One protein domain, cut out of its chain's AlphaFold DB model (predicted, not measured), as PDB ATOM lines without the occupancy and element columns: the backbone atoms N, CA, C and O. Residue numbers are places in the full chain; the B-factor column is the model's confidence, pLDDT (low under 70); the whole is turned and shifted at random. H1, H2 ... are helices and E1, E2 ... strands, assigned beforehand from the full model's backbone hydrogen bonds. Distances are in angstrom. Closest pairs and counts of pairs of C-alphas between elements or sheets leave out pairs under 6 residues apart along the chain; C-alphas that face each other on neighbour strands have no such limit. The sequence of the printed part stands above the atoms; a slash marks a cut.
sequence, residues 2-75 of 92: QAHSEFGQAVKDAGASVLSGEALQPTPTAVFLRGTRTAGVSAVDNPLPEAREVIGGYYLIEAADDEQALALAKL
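What this domain is: This is residues 2 to 75 of the 92 residues of the protein "YCII domain-containing protein" of Nakamurella sp. PAMC28650 (UniProt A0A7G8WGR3). Two lobes lie at the two ends of an elongated shape: a two-stranded ribbon, E1 and E4, with helices H1 and H2 gathered near one end of it, and a hairpin, E2 and E3, far away. Residues 24 to 31 and residues 45 to 56 join the ribbon to the hairpin, and the two lobes have no contact between their named elements. The printed part has 74 residues with two named helices and four named strands, in the order H1, E1, E2, E3, E4, H2; each sheet, E1 - E4 and E2 - E3, is antiparallel, and the class is mixed, helices and strands. The whole is only just loose, close to extended, with a radius of gyration of the C-alphas of 16.9 A and spans of 46 by 29 by 17 A.

Where its parts are: E1 is residues 17 to 23, 17.9 A from first to last C-alpha, and E4 is residues 57 to 62, 17.0 A. H1, the longest helix, is residues 2 to 13, 16.4 A, beginning at C-alpha 2 at (-4.202, 128.284, -0.017). H2 is residues 66 to 73, 10.1 A, and ends at C-alpha 73 at (-3.038, 113.289, 7.302). E2 is residues 32 to 36, 13.3 A, starting at C-alpha 32 at (-31.135, 113.374, 6.222), and E3 is residues 40 to 44, 12.5 A.

How they stand to each other: E1 and E4 are antiparallel neighbours at 174 degrees, with N 19 and O 60 at 2.8 A and N 62 and O 17 at 2.8 A, both within hydrogen-bond range. The closest C-alphas of H1 and E1 are those of Val 11 and Ser 17, 6.2 A apart. H1 and E4 are only just apart, with 8.1 A between their closest C-alphas. The closest C-alphas of E4 and H2 are those of Ile 61 and Ala 69, 7.8 A apart. H1 and H2 are close but not clearly touching, the closest C-alphas being those of Val 11 and Leu 72 at 6.4 A; they run opposite ways at a shallow tilt of 27 degrees. E2 and E3 form a hairpin, antiparallel at 158 degrees, with N 34 and O 42 at 2.9 A. E2 is apart from E1 and E4, and so is E3. In H1 and H2 every O i to N i+4 pair is within hydrogen-bond range.

The domain as a whole: The C-alphas farthest apart, those of Asp 13 and Ala 39, are 47.8 A from each other. The printed part has no cut. The link from E3 to E4, 12 residues, is long; the link from E1 to E2, 8 residues, is short. The mean pLDDT of the printed part is 94.3, and no printed residue is under 70.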
ATOM      1  N   GLN A   2      -5.651 128.515   0.123       95.12
ATOM      2  CA  GLN A   2      -4.202 128.284  -0.017       95.12
ATOM      3  C   GLN A   2      -3.699 127.008   0.688       95.12
ATOM      4  O   GLN A   2      -3.128 126.150   0.029       95.12
ATOM      5  N   ALA A   3      -4.007 126.826   1.977       95.44
ATOM      6  CA  ALA A   3      -3.590 125.633   2.727       95.44
ATOM      7  C   ALA A   3      -4.105 124.306   2.122       95.44
ATOM      8  O   ALA A   3      -3.447 123.276   2.214       95.44
ATOM      9  N   HIS A   4      -5.265 124.325   1.456       95.56
ATOM     10  CA  HIS A   4      -5.796 123.154   0.749       95.56
ATOM     11  C   HIS A   4      -5.012 122.860  -0.537       95.56
ATOM     12  O   HIS A   4      -4.787 121.698  -0.870       95.56
ATOM     13  N   SER A   5      -4.575 123.901  -1.251       96.12
ATOM     14  CA  SER A   5      -3.690 123.755  -2.410       96.12
ATOM     15  C   SER A   5      -2.310 123.234  -2.004       96.12
ATOM     16  O   SER A   5      -1.781 122.344  -2.661       96.12
ATOM     17  N   GLU A   6      -1.760 123.744  -0.901       97.69
ATOM     18  CA  GLU A   6      -0.481 123.294  -0.336       97.69
ATOM     19  C   GLU A   6      -0.545 121.830   0.105       97.69
ATOM     20  O   GLU A   6       0.353 121.058  -0.218       97.69
ATOM     21  N   PHE A   7      -1.639 121.414   0.747       97.94
ATOM     22  CA  PHE A   7      -1.861 120.006   1.071       97.94
ATOM     23  C   PHE A   7      -1.885 119.121  -0.180       97.94
ATOM     24  O   PHE A   7      -1.189 118.110  -0.236       97.94
ATOM     25  N   GLY A   8      -2.630 119.522  -1.216       97.62
ATOM     26  CA  GLY A   8      -2.661 118.785  -2.480       97.62
ATOM     27  C   GLY A   8      -1.282 118.663  -3.141       97.62
ATOM     28  O   GLY A   8      -0.994 117.642  -3.762       97.62
ATOM     29  N   GLN A   9      -0.422 119.674  -2.991       98.06
ATOM     30  CA  GLN A   9       0.961 119.613  -3.463       98.06
ATOM     31  C   GLN A   9       1.814 118.672  -2.603       98.06
ATOM     32  O   GLN A   9       2.508 117.828  -3.157       98.06
ATOM     33  N   ALA A  10       1.696 118.737  -1.274       98.25
ATOM     34  CA  ALA A  10       2.424 117.858  -0.361       98.25
ATOM     35  C   ALA A  10       2.108 116.370  -0.592       98.25
ATOM     36  O   ALA A  10       3.010 115.537  -0.550       98.25
ATOM     37  N   VAL A  11       0.845 116.037  -0.894       98.50
ATOM     38  CA  VAL A  11       0.447 114.669  -1.276       98.50
ATOM     39  C   VAL A  11       1.196 114.214  -2.530       98.50
ATOM     40  O   VAL A  11       1.774 113.128  -2.535       98.50
ATOM     41  N   LYS A  12       1.260 115.062  -3.566       97.81
ATOM     42  CA  LYS A  12       1.975 114.748  -4.814       97.81
ATOM     43  C   LYS A  12       3.482 114.624  -4.611       97.81
ATOM     44  O   LYS A  12       4.087 113.695  -5.137       97.81
ATOM     45  N   ASP A  13       4.081 115.533  -3.849       98.31
ATOM     46  CA  ASP A  13       5.523 115.540  -3.578       98.31
ATOM     47  C   ASP A  13       5.959 114.296  -2.789       98.31
ATOM     48  O   ASP A  13       7.077 113.811  -2.956       98.31
ATOM     49  N   ALA A  14       5.059 113.738  -1.975       98.00
ATOM     50  CA  ALA A  14       5.264 112.476  -1.272       98.00
ATOM     51  C   ALA A  14       5.080 111.228  -2.159       98.00
ATOM     52  O   ALA A  14       5.243 110.114  -1.665       98.00
ATOM     53  N   GLY A  15       4.730 111.386  -3.442       98.06
ATOM     54  CA  GLY A  15       4.458 110.276  -4.362       98.06
ATOM     55  C   GLY A  15       3.094 109.607  -4.162       98.06
ATOM     56  O   GLY A  15       2.879 108.516  -4.681       98.06
ATOM     57  N   ALA A  16       2.190 110.243  -3.414       98.31
ATOM     58  CA  ALA A  16       0.812 109.805  -3.216       98.31
ATOM     59  C   ALA A  16      -0.146 110.570  -4.147       98.31
ATOM     60  O   ALA A  16       0.219 111.567  -4.778       98.31
ATOM     61  N   SER A  17      -1.400 110.124  -4.215       98.19
ATOM     62  CA  SER A  17      -2.417 110.729  -5.083       98.19
ATOM     63  C   SER A  17      -3.616 111.217  -4.284       98.19
ATOM     64  O   SER A  17      -4.098 110.529  -3.393       98.19
ATOM     65  N   VAL A  18      -4.154 112.384  -4.642       98.06
ATOM     66  CA  VAL A  18      -5.504 112.786  -4.224       98.06
ATOM     67  C   VAL A  18      -6.481 112.279  -5.278       98.06
ATOM     68  O   VAL A  18      -6.460 112.757  -6.410       98.06
ATOM     69  N   LEU A  19      -7.333 111.323  -4.913       97.19
ATOM     70  CA  LEU A  19      -8.351 110.758  -5.804       97.19
ATOM     71  C   LEU A  19      -9.609 111.636  -5.855       97.19
ATOM     72  O   LEU A  19     -10.270 111.733  -6.884       97.19
ATOM     73  N   SER A  20      -9.955 112.276  -4.735       97.19
ATOM     74  CA  SER A  20     -11.089 113.199  -4.612       97.19
ATOM     75  C   SER A  20     -10.917 114.070  -3.366       97.19
ATOM     76  O   SER A  20     -10.203 113.701  -2.435       97.19
ATOM     77  N   GLY A  21     -11.582 115.217  -3.316       95.94
ATOM     78  CA  GLY A  21     -11.705 115.989  -2.089       95.94
ATOM     79  C   GLY A  21     -12.627 117.176  -2.287       95.94
ATOM     80  O   GLY A  21     -12.535 117.857  -3.302       95.94
ATOM     81  N   GLU A  22     -13.512 117.407  -1.324       96.19
ATOM     82  CA  GLU A  22     -14.538 118.443  -1.411       96.19
ATOM     83  C   GLU A  22     -14.782 119.089  -0.049       96.19
ATOM     84  O   GLU A  22     -14.757 118.424   0.992       96.19
ATOM     85  N   ALA A  23     -15.060 120.394  -0.067       95.00
ATOM     86  CA  ALA A  23     -15.616 121.098   1.082       95.00
ATOM     87  C   ALA A  23     -17.139 120.926   1.078       95.00
ATOM     88  O   ALA A  23     -17.805 121.201   0.078       95.00
ATOM     89  N   LEU A  24     -17.701 120.482   2.198       95.44
ATOM     90  CA  LEU A  24     -19.139 120.308   2.349       95.44
ATOM     91  C   LEU A  24     -19.791 121.617   2.800       95.44
ATOM     92  O   LEU A  24     -19.211 122.417   3.534       95.44
ATOM     93  N   GLN A  25     -21.030 121.823   2.364       95.81
ATOM     94  CA  GLN A  25     -21.860 122.906   2.879       95.81
ATOM     95  C   GLN A  25     -22.228 122.648   4.356       95.81
ATOM     96  O   GLN A  25     -22.230 121.492   4.795       95.81
ATOM     97  N   PRO A  26     -22.546 123.696   5.138       93.00
ATOM     98  CA  PRO A  26     -22.903 123.557   6.550       93.00
ATOM     99  C   PRO A  26     -24.065 122.583   6.790       93.00
ATOM    100  O   PRO A  26     -25.009 122.531   6.009       93.00
ATOM    101  N   THR A  27     -24.064 121.881   7.928       94.50
ATOM    102  CA  THR A  27     -25.085 120.877   8.295       94.50
ATOM    103  C   THR A  27     -26.548 121.309   8.094       94.50
ATOM    104  O   THR A  27     -27.334 120.467   7.661       94.50
ATOM    105  N   PRO A  28     -26.957 122.578   8.320       93.19
ATOM    106  CA  PRO A  28     -28.323 123.024   8.026       93.19
ATOM    107  C   PRO A  28     -28.764 122.902   6.559       93.19
ATOM    108  O   PRO A  28     -29.959 122.955   6.288       93.19
ATOM    109  N   THR A  29     -27.840 122.752   5.604       95.69
ATOM    110  CA  THR A  29     -28.173 122.521   4.189       95.69
ATOM    111  C   THR A  29     -28.350 121.038   3.855       95.69
ATOM    112  O   THR A  29     -28.691 120.709   2.720       95.69
ATOM    113  N   ALA A  30     -28.055 120.131   4.790       95.62
ATOM    114  CA  ALA A  30     -28.137 118.694   4.566       95.62
ATOM    115  C   ALA A  30     -29.586 118.191   4.653       95.62
ATOM    116  O   ALA A  30     -30.375 118.645   5.480       95.62
ATOM    117  N   VAL A  31     -29.917 117.196   3.826       95.44
ATOM    118  CA  VAL A  31     -31.164 116.426   3.923       95.44
ATOM    119  C   VAL A  31     -30.819 115.042   4.456       95.44
ATOM    120  O   VAL A  31     -30.045 114.314   3.834       95.44
ATOM    121  N   PHE A  32     -31.391 114.669   5.598       94.50
ATOM    122  CA  PHE A  32     -31.135 113.374   6.222       94.50
ATOM    123  C   PHE A  32     -32.185 112.366   5.781       94.50
ATOM    124  O   PHE A  32     -33.381 112.644   5.814       94.50
ATOM    125  N   LEU A  33     -31.734 111.183   5.371       93.94
ATOM    126  CA  LEU A  33     -32.596 110.096   4.921       93.94
ATOM    127  C   LEU A  33     -32.439 108.889   5.851       93.94
ATOM    128  O   LEU A  33     -31.331 108.572   6.284       93.94
ATOM    129  N   ARG A  34     -33.536 108.184   6.142       92.31
ATOM    130  CA  ARG A  34     -33.534 106.925   6.903       92.31
ATOM    131  C   ARG A  34     -34.384 105.874   6.192       92.31
ATOM    132  O   ARG A  34     -35.422 106.191   5.618       92.31
ATOM    133  N   GLY A  35     -33.936 104.620   6.250       87.62
ATOM    134  CA  GLY A  35     -34.645 103.465   5.697       87.62
ATOM    135  C   GLY A  35     -33.779 102.605   4.779       87.62
ATOM    136  O   GLY A  35     -32.597 102.877   4.575       87.62
ATOM    137  N   THR A  36     -34.370 101.540   4.238       77.62
ATOM    138  CA  THR A  36     -33.724 100.610   3.297       77.62
ATOM    139  C   THR A  36     -34.563 100.500   2.029       77.62
ATOM    140  O   THR A  36     -35.765 100.761   2.043       77.62
ATOM    141  N   ARG A  37     -33.960 100.070   0.910       74.06
ATOM    142  CA  ARG A  37     -34.681  99.939  -0.372       74.06
ATOM    143  C   ARG A  37     -35.952  99.081  -0.287       74.06
ATOM    144  O   ARG A  37     -36.857  99.308  -1.077       74.06
ATOM    145  N   THR A  38     -36.027  98.122   0.638       71.81
ATOM    146  CA  THR A  38     -37.187  97.230   0.805       71.81
ATOM    147  C   THR A  38     -38.266  97.786   1.733       71.81
ATOM    148  O   THR A  38     -39.435  97.476   1.534       71.81
ATOM    149  N   ALA A  39     -37.900  98.612   2.719       73.00
ATOM    150  CA  ALA A  39     -38.834  99.219   3.674       73.00
ATOM    151  C   ALA A  39     -39.222 100.672   3.323       73.00
ATOM    152  O   ALA A  39     -40.034 101.276   4.020       73.00
ATOM    153  N   GLY A  40     -38.660 101.219   2.240       84.12
ATOM    154  CA  GLY A  40     -38.822 102.614   1.829       84.12
ATOM    155  C   GLY A  40     -37.766 103.536   2.448       84.12
ATOM    156  O   GLY A  40     -37.172 103.225   3.481       84.12
ATOM    157  N   VAL A  41     -37.510 104.667   1.785       92.88
ATOM    158  CA  VAL A  41     -36.578 105.717   2.232       92.88
ATOM    159  C   VAL A  41     -37.378 106.992   2.479       92.88
ATOM    160  O   VAL A  41     -38.131 107.414   1.602       92.88
ATOM    161  N   SER A  42     -37.213 107.611   3.647       92.38
ATOM    162  CA  SER A  42     -37.876 108.870   4.004       92.38
ATOM    163  C   SER A  42     -36.884 109.916   4.502       92.38
ATOM    164  O   SER A  42     -35.842 109.581   5.069       92.38
ATOM    165  N   ALA A  43     -37.227 111.190   4.293       94.19
ATOM    166  CA  ALA A  43     -36.537 112.294   4.943       94.19
ATOM    167  C   ALA A  43     -36.866 112.313   6.440       94.19
ATOM    168  O   ALA A  43     -38.003 112.049   6.839       94.19
ATOM    169  N   VAL A  44     -35.859 112.602   7.252       94.62
ATOM    170  CA  VAL A  44     -35.949 112.684   8.711       94.62
ATOM    171  C   VAL A  44     -35.189 113.909   9.204       94.62
ATOM    172  O   VAL A  44     -34.366 114.473   8.483       94.62
ATOM    173  N   ASP A  45     -35.445 114.298  10.449       94.31
ATOM    174  CA  ASP A  45     -34.621 115.291  11.131       94.31
ATOM    175  C   ASP A  45     -33.181 114.787  11.304       94.31
ATOM    176  O   ASP A  45     -32.916 113.578  11.263       94.31
ATOM    177  N   ASN A  46     -32.246 115.722  11.518       93.62
ATOM    178  CA  ASN A  46     -30.847 115.394  11.785       93.62
ATOM    179  C   ASN A  46     -30.764 114.343  12.913       93.62
ATOM    180  O   ASN A  46     -31.204 114.627  14.028       93.62
ATOM    181  N   PRO A  47     -30.198 113.147  12.663       91.56
ATOM    182  CA  PRO A  47     -30.104 112.094  13.669       91.56
ATOM    183  C   PRO A  47     -29.112 112.418  14.793       91.56
ATOM    184  O   PRO A  47     -29.156 111.762  15.833       91.56
ATOM    185  N   LEU A  48     -28.223 113.396  14.592       91.94
ATOM    186  CA  LEU A  48     -27.218 113.849  15.553       91.94
ATOM    187  C   LEU A  48     -27.315 115.376  15.740       91.94
ATOM    188  O   LEU A  48     -26.396 116.106  15.366       91.94
ATOM    189  N   PRO A  49     -28.432 115.889  16.285       92.38
ATOM    190  CA  PRO A  49     -28.674 117.329  16.366       92.38
ATOM    191  C   PRO A  49     -27.747 118.037  17.364       92.38
ATOM    192  O   PRO A  49     -27.431 119.203  17.176       92.38
ATOM    193  N   GLU A  50     -27.272 117.316  18.383       93.31
ATOM    194  CA  GLU A  50     -26.400 117.836  19.446       93.31
ATOM    195  C   GLU A  50     -24.901 117.603  19.174       93.31
ATOM    196  O   GLU A  50     -24.064 117.819  20.056       93.31
ATOM    197  N   ALA A  51     -24.541 117.108  17.981       91.00
ATOM    198  CA  ALA A  51     -23.143 116.898  17.621       91.00
ATOM    199  C   ALA A  51     -22.400 118.239  17.603       91.00
ATOM    200  O   ALA A  51     -22.797 119.177  16.911       91.00
ATOM    201  N   ARG A  52     -21.316 118.322  18.377       87.31
ATOM    202  CA  ARG A  52     -20.495 119.536  18.476       87.31
ATOM    203  C   ARG A  52     -19.501 119.639  17.330       87.31
ATOM    204  O   ARG A  52     -19.175 120.743  16.904       87.31
ATOM    205  N   GLU A  53     -19.059 118.498  16.819       90.81
ATOM    206  CA  GLU A  53     -18.185 118.386  15.665       90.81
ATOM    207  C   GLU A  53     -18.935 117.743  14.494       90.81
ATOM    208  O   GLU A  53     -19.634 116.740  14.639       90.81
ATOM    209  N   VAL A  54     -18.790 118.343  13.313       91.38
ATOM    210  CA  VAL A  54     -19.420 117.887  12.071       91.38
ATOM    211  C   VAL A  54     -18.377 117.794  10.966       91.38
ATOM    212  O   VAL A  54     -17.370 118.504  10.976       91.38
ATOM    213  N   ILE A  55     -18.621 116.924   9.988       92.31
ATOM    214  CA  ILE A  55     -17.728 116.760   8.839       92.31
ATOM    215  C   ILE A  55     -17.910 117.960   7.904       92.31
ATOM    216  O   ILE A  55     -18.956 118.113   7.279       92.31
ATOM    217  N   GLY A  56     -16.882 118.805   7.811       93.50
ATOM    218  CA  GLY A  56     -16.862 119.973   6.920       93.50
ATOM    219  C   GLY A  56     -16.270 119.704   5.535       93.50
ATOM    220  O   GLY A  56     -16.330 120.561   4.661       93.50
ATOM    221  N   GLY A  57     -15.675 118.534   5.319       95.25
ATOM    222  CA  GLY A  57     -14.998 118.185   4.076       95.25
ATOM    223  C   GLY A  57     -14.276 116.854   4.186       95.25
ATOM    224  O   GLY A  57     -14.190 116.272   5.268       95.25
ATOM    225  N   TYR A  58     -13.753 116.377   3.063       96.88
ATOM    226  CA  TYR A  58     -12.939 115.167   3.024       96.88
ATOM    227  C   TYR A  58     -11.855 115.262   1.953       96.88
ATOM    228  O   TYR A  58     -11.966 116.032   0.999       96.88
ATOM    229  N   TYR A  59     -10.839 114.418   2.106       97.88
ATOM    230  CA  TYR A  59      -9.938 114.020   1.035       97.88
ATOM    231  C   TYR A  59      -9.930 112.499   0.958       97.88
ATOM    232  O   TYR A  59      -9.831 111.825   1.982       97.88
ATOM    233  N   LEU A  60     -10.028 111.972  -0.255       97.81
ATOM    234  CA  LEU A  60      -9.714 110.591  -0.569       97.81
ATOM    235  C   LEU A  60      -8.324 110.579  -1.193       97.81
ATOM    236  O   LEU A  60      -8.120 111.181  -2.250       97.81
ATOM    237  N   ILE A  61      -7.385 109.912  -0.533       98.00
ATOM    238  CA  ILE A  61      -6.011 109.774  -1.008       98.00
ATOM    239  C   ILE A  61      -5.669 108.305  -1.233       98.00
ATOM    240  O   ILE A  61      -6.188 107.432  -0.542       98.00
ATOM    241  N   GLU A  62      -4.778 108.060  -2.182       97.88
ATOM    242  CA  GLU A  62      -4.082 106.791  -2.356       97.88
ATOM    243  C   GLU A  62      -2.656 106.967  -1.836       97.88
ATOM    244  O   GLU A  62      -1.920 107.840  -2.306       97.88
ATOM    245  N   ALA A  63      -2.300 106.161  -0.841       97.81
ATOM    246  CA  ALA A  63      -0.986 106.112  -0.219       97.81
ATOM    247  C   ALA A  63      -0.467 104.668  -0.271       97.81
ATOM    248  O   ALA A  63      -1.253 103.726  -0.347       97.81
ATOM    249  N   ALA A  64       0.849 104.496  -0.232       97.44
ATOM    250  CA  ALA A  64       1.508 103.196  -0.293       97.44
ATOM    251  C   ALA A  64       1.213 102.326   0.939       97.44
ATOM    252  O   ALA A  64       1.121 101.106   0.821       97.44
ATOM    253  N   ASP A  65       1.078 102.955   2.110       97.31
ATOM    254  CA  ASP A  65       0.818 102.303   3.391       97.31
ATOM    255  C   ASP A  65       0.224 103.283   4.425       97.31
ATOM    256  O   ASP A  65       0.092 104.492   4.190       97.31
ATOM    257  N   ASP A  66      -0.132 102.743   5.594       97.50
ATOM    258  CA  ASP A  66      -0.702 103.494   6.716       97.50
ATOM    259  C   ASP A  66       0.256 104.560   7.274       97.50
ATOM    260  O   ASP A  66      -0.194 105.579   7.804       97.50
ATOM    261  N   GLU A  67       1.574 104.358   7.170       98.19
ATOM    262  CA  GLU A  67       2.565 105.312   7.672       98.19
ATOM    263  C   GLU A  67       2.611 106.556   6.780       98.19
ATOM    264  O   GLU A  67       2.540 107.683   7.286       98.19
ATOM    265  N   GLN A  68       2.639 106.369   5.458       98.31
ATOM    266  CA  GLN A  68       2.545 107.463   4.497       98.31
ATOM    267  C   GLN A  68       1.195 108.181   4.618       98.31
ATOM    268  O   GLN A  68       1.161 109.414   4.649       98.31
ATOM    269  N   ALA A  69       0.090 107.439   4.756       98.25
ATOM    270  CA  ALA A  69      -1.232 108.027   4.969       98.25
ATOM    271  C   ALA A  69      -1.272 108.889   6.242       98.25
ATOM    272  O   ALA A  69      -1.749 110.026   6.206       98.25
ATOM    273  N   LEU A  70      -0.706 108.401   7.351       98.25
ATOM    274  CA  LEU A  70      -0.634 109.136   8.614       98.25
ATOM    275  C   LEU A  70       0.251 110.384   8.509       98.25
ATOM    276  O   LEU A  70      -0.086 111.429   9.073       98.25
ATOM    277  N   ALA A  71       1.384 110.294   7.811       98.19
ATOM    278  CA  ALA A  71       2.263 111.436   7.574       98.19
ATOM    279  C   ALA A  71       1.542 112.538   6.785       98.19
ATOM    280  O   ALA A  71       1.605 113.706   7.170       98.19
ATOM    281  N   LEU A  72       0.797 112.163   5.742       98.31
ATOM    282  CA  LEU A  72       0.000 113.090   4.941       98.31
ATOM    283  C   LEU A  72      -1.184 113.658   5.728       98.31
ATOM    284  O   LEU A  72      -1.408 114.866   5.691       98.31
ATOM    285  N   ALA A  73      -1.903 112.839   6.498       97.25
ATOM    286  CA  ALA A  73      -3.038 113.289   7.302       97.25
ATOM    287  C   ALA A  73      -2.654 114.428   8.263       97.25
ATOM    288  O   ALA A  73      -3.417 115.374   8.423       97.25
ATOM    289  N   LYS A  74      -1.442 114.410   8.835       96.56
ATOM    290  CA  LYS A  74      -0.935 115.497   9.702       96.56
ATOM    291  C   LYS A  74      -0.794 116.849   8.993       96.56
ATOM    292  O   LYS A  74      -0.741 117.873   9.668       96.56
ATOM    293  N   LEU A  75      -0.706 116.857   7.664       96.94
ATOM    294  CA  LEU A  75      -0.584 118.064   6.840       96.94
ATOM    295  C   LEU A  75      -1.937 118.575   6.334       96.94
ATOM    296  O   LEU A  75      -2.006 119.669   5.774       96.94
TER     297      LEU A  75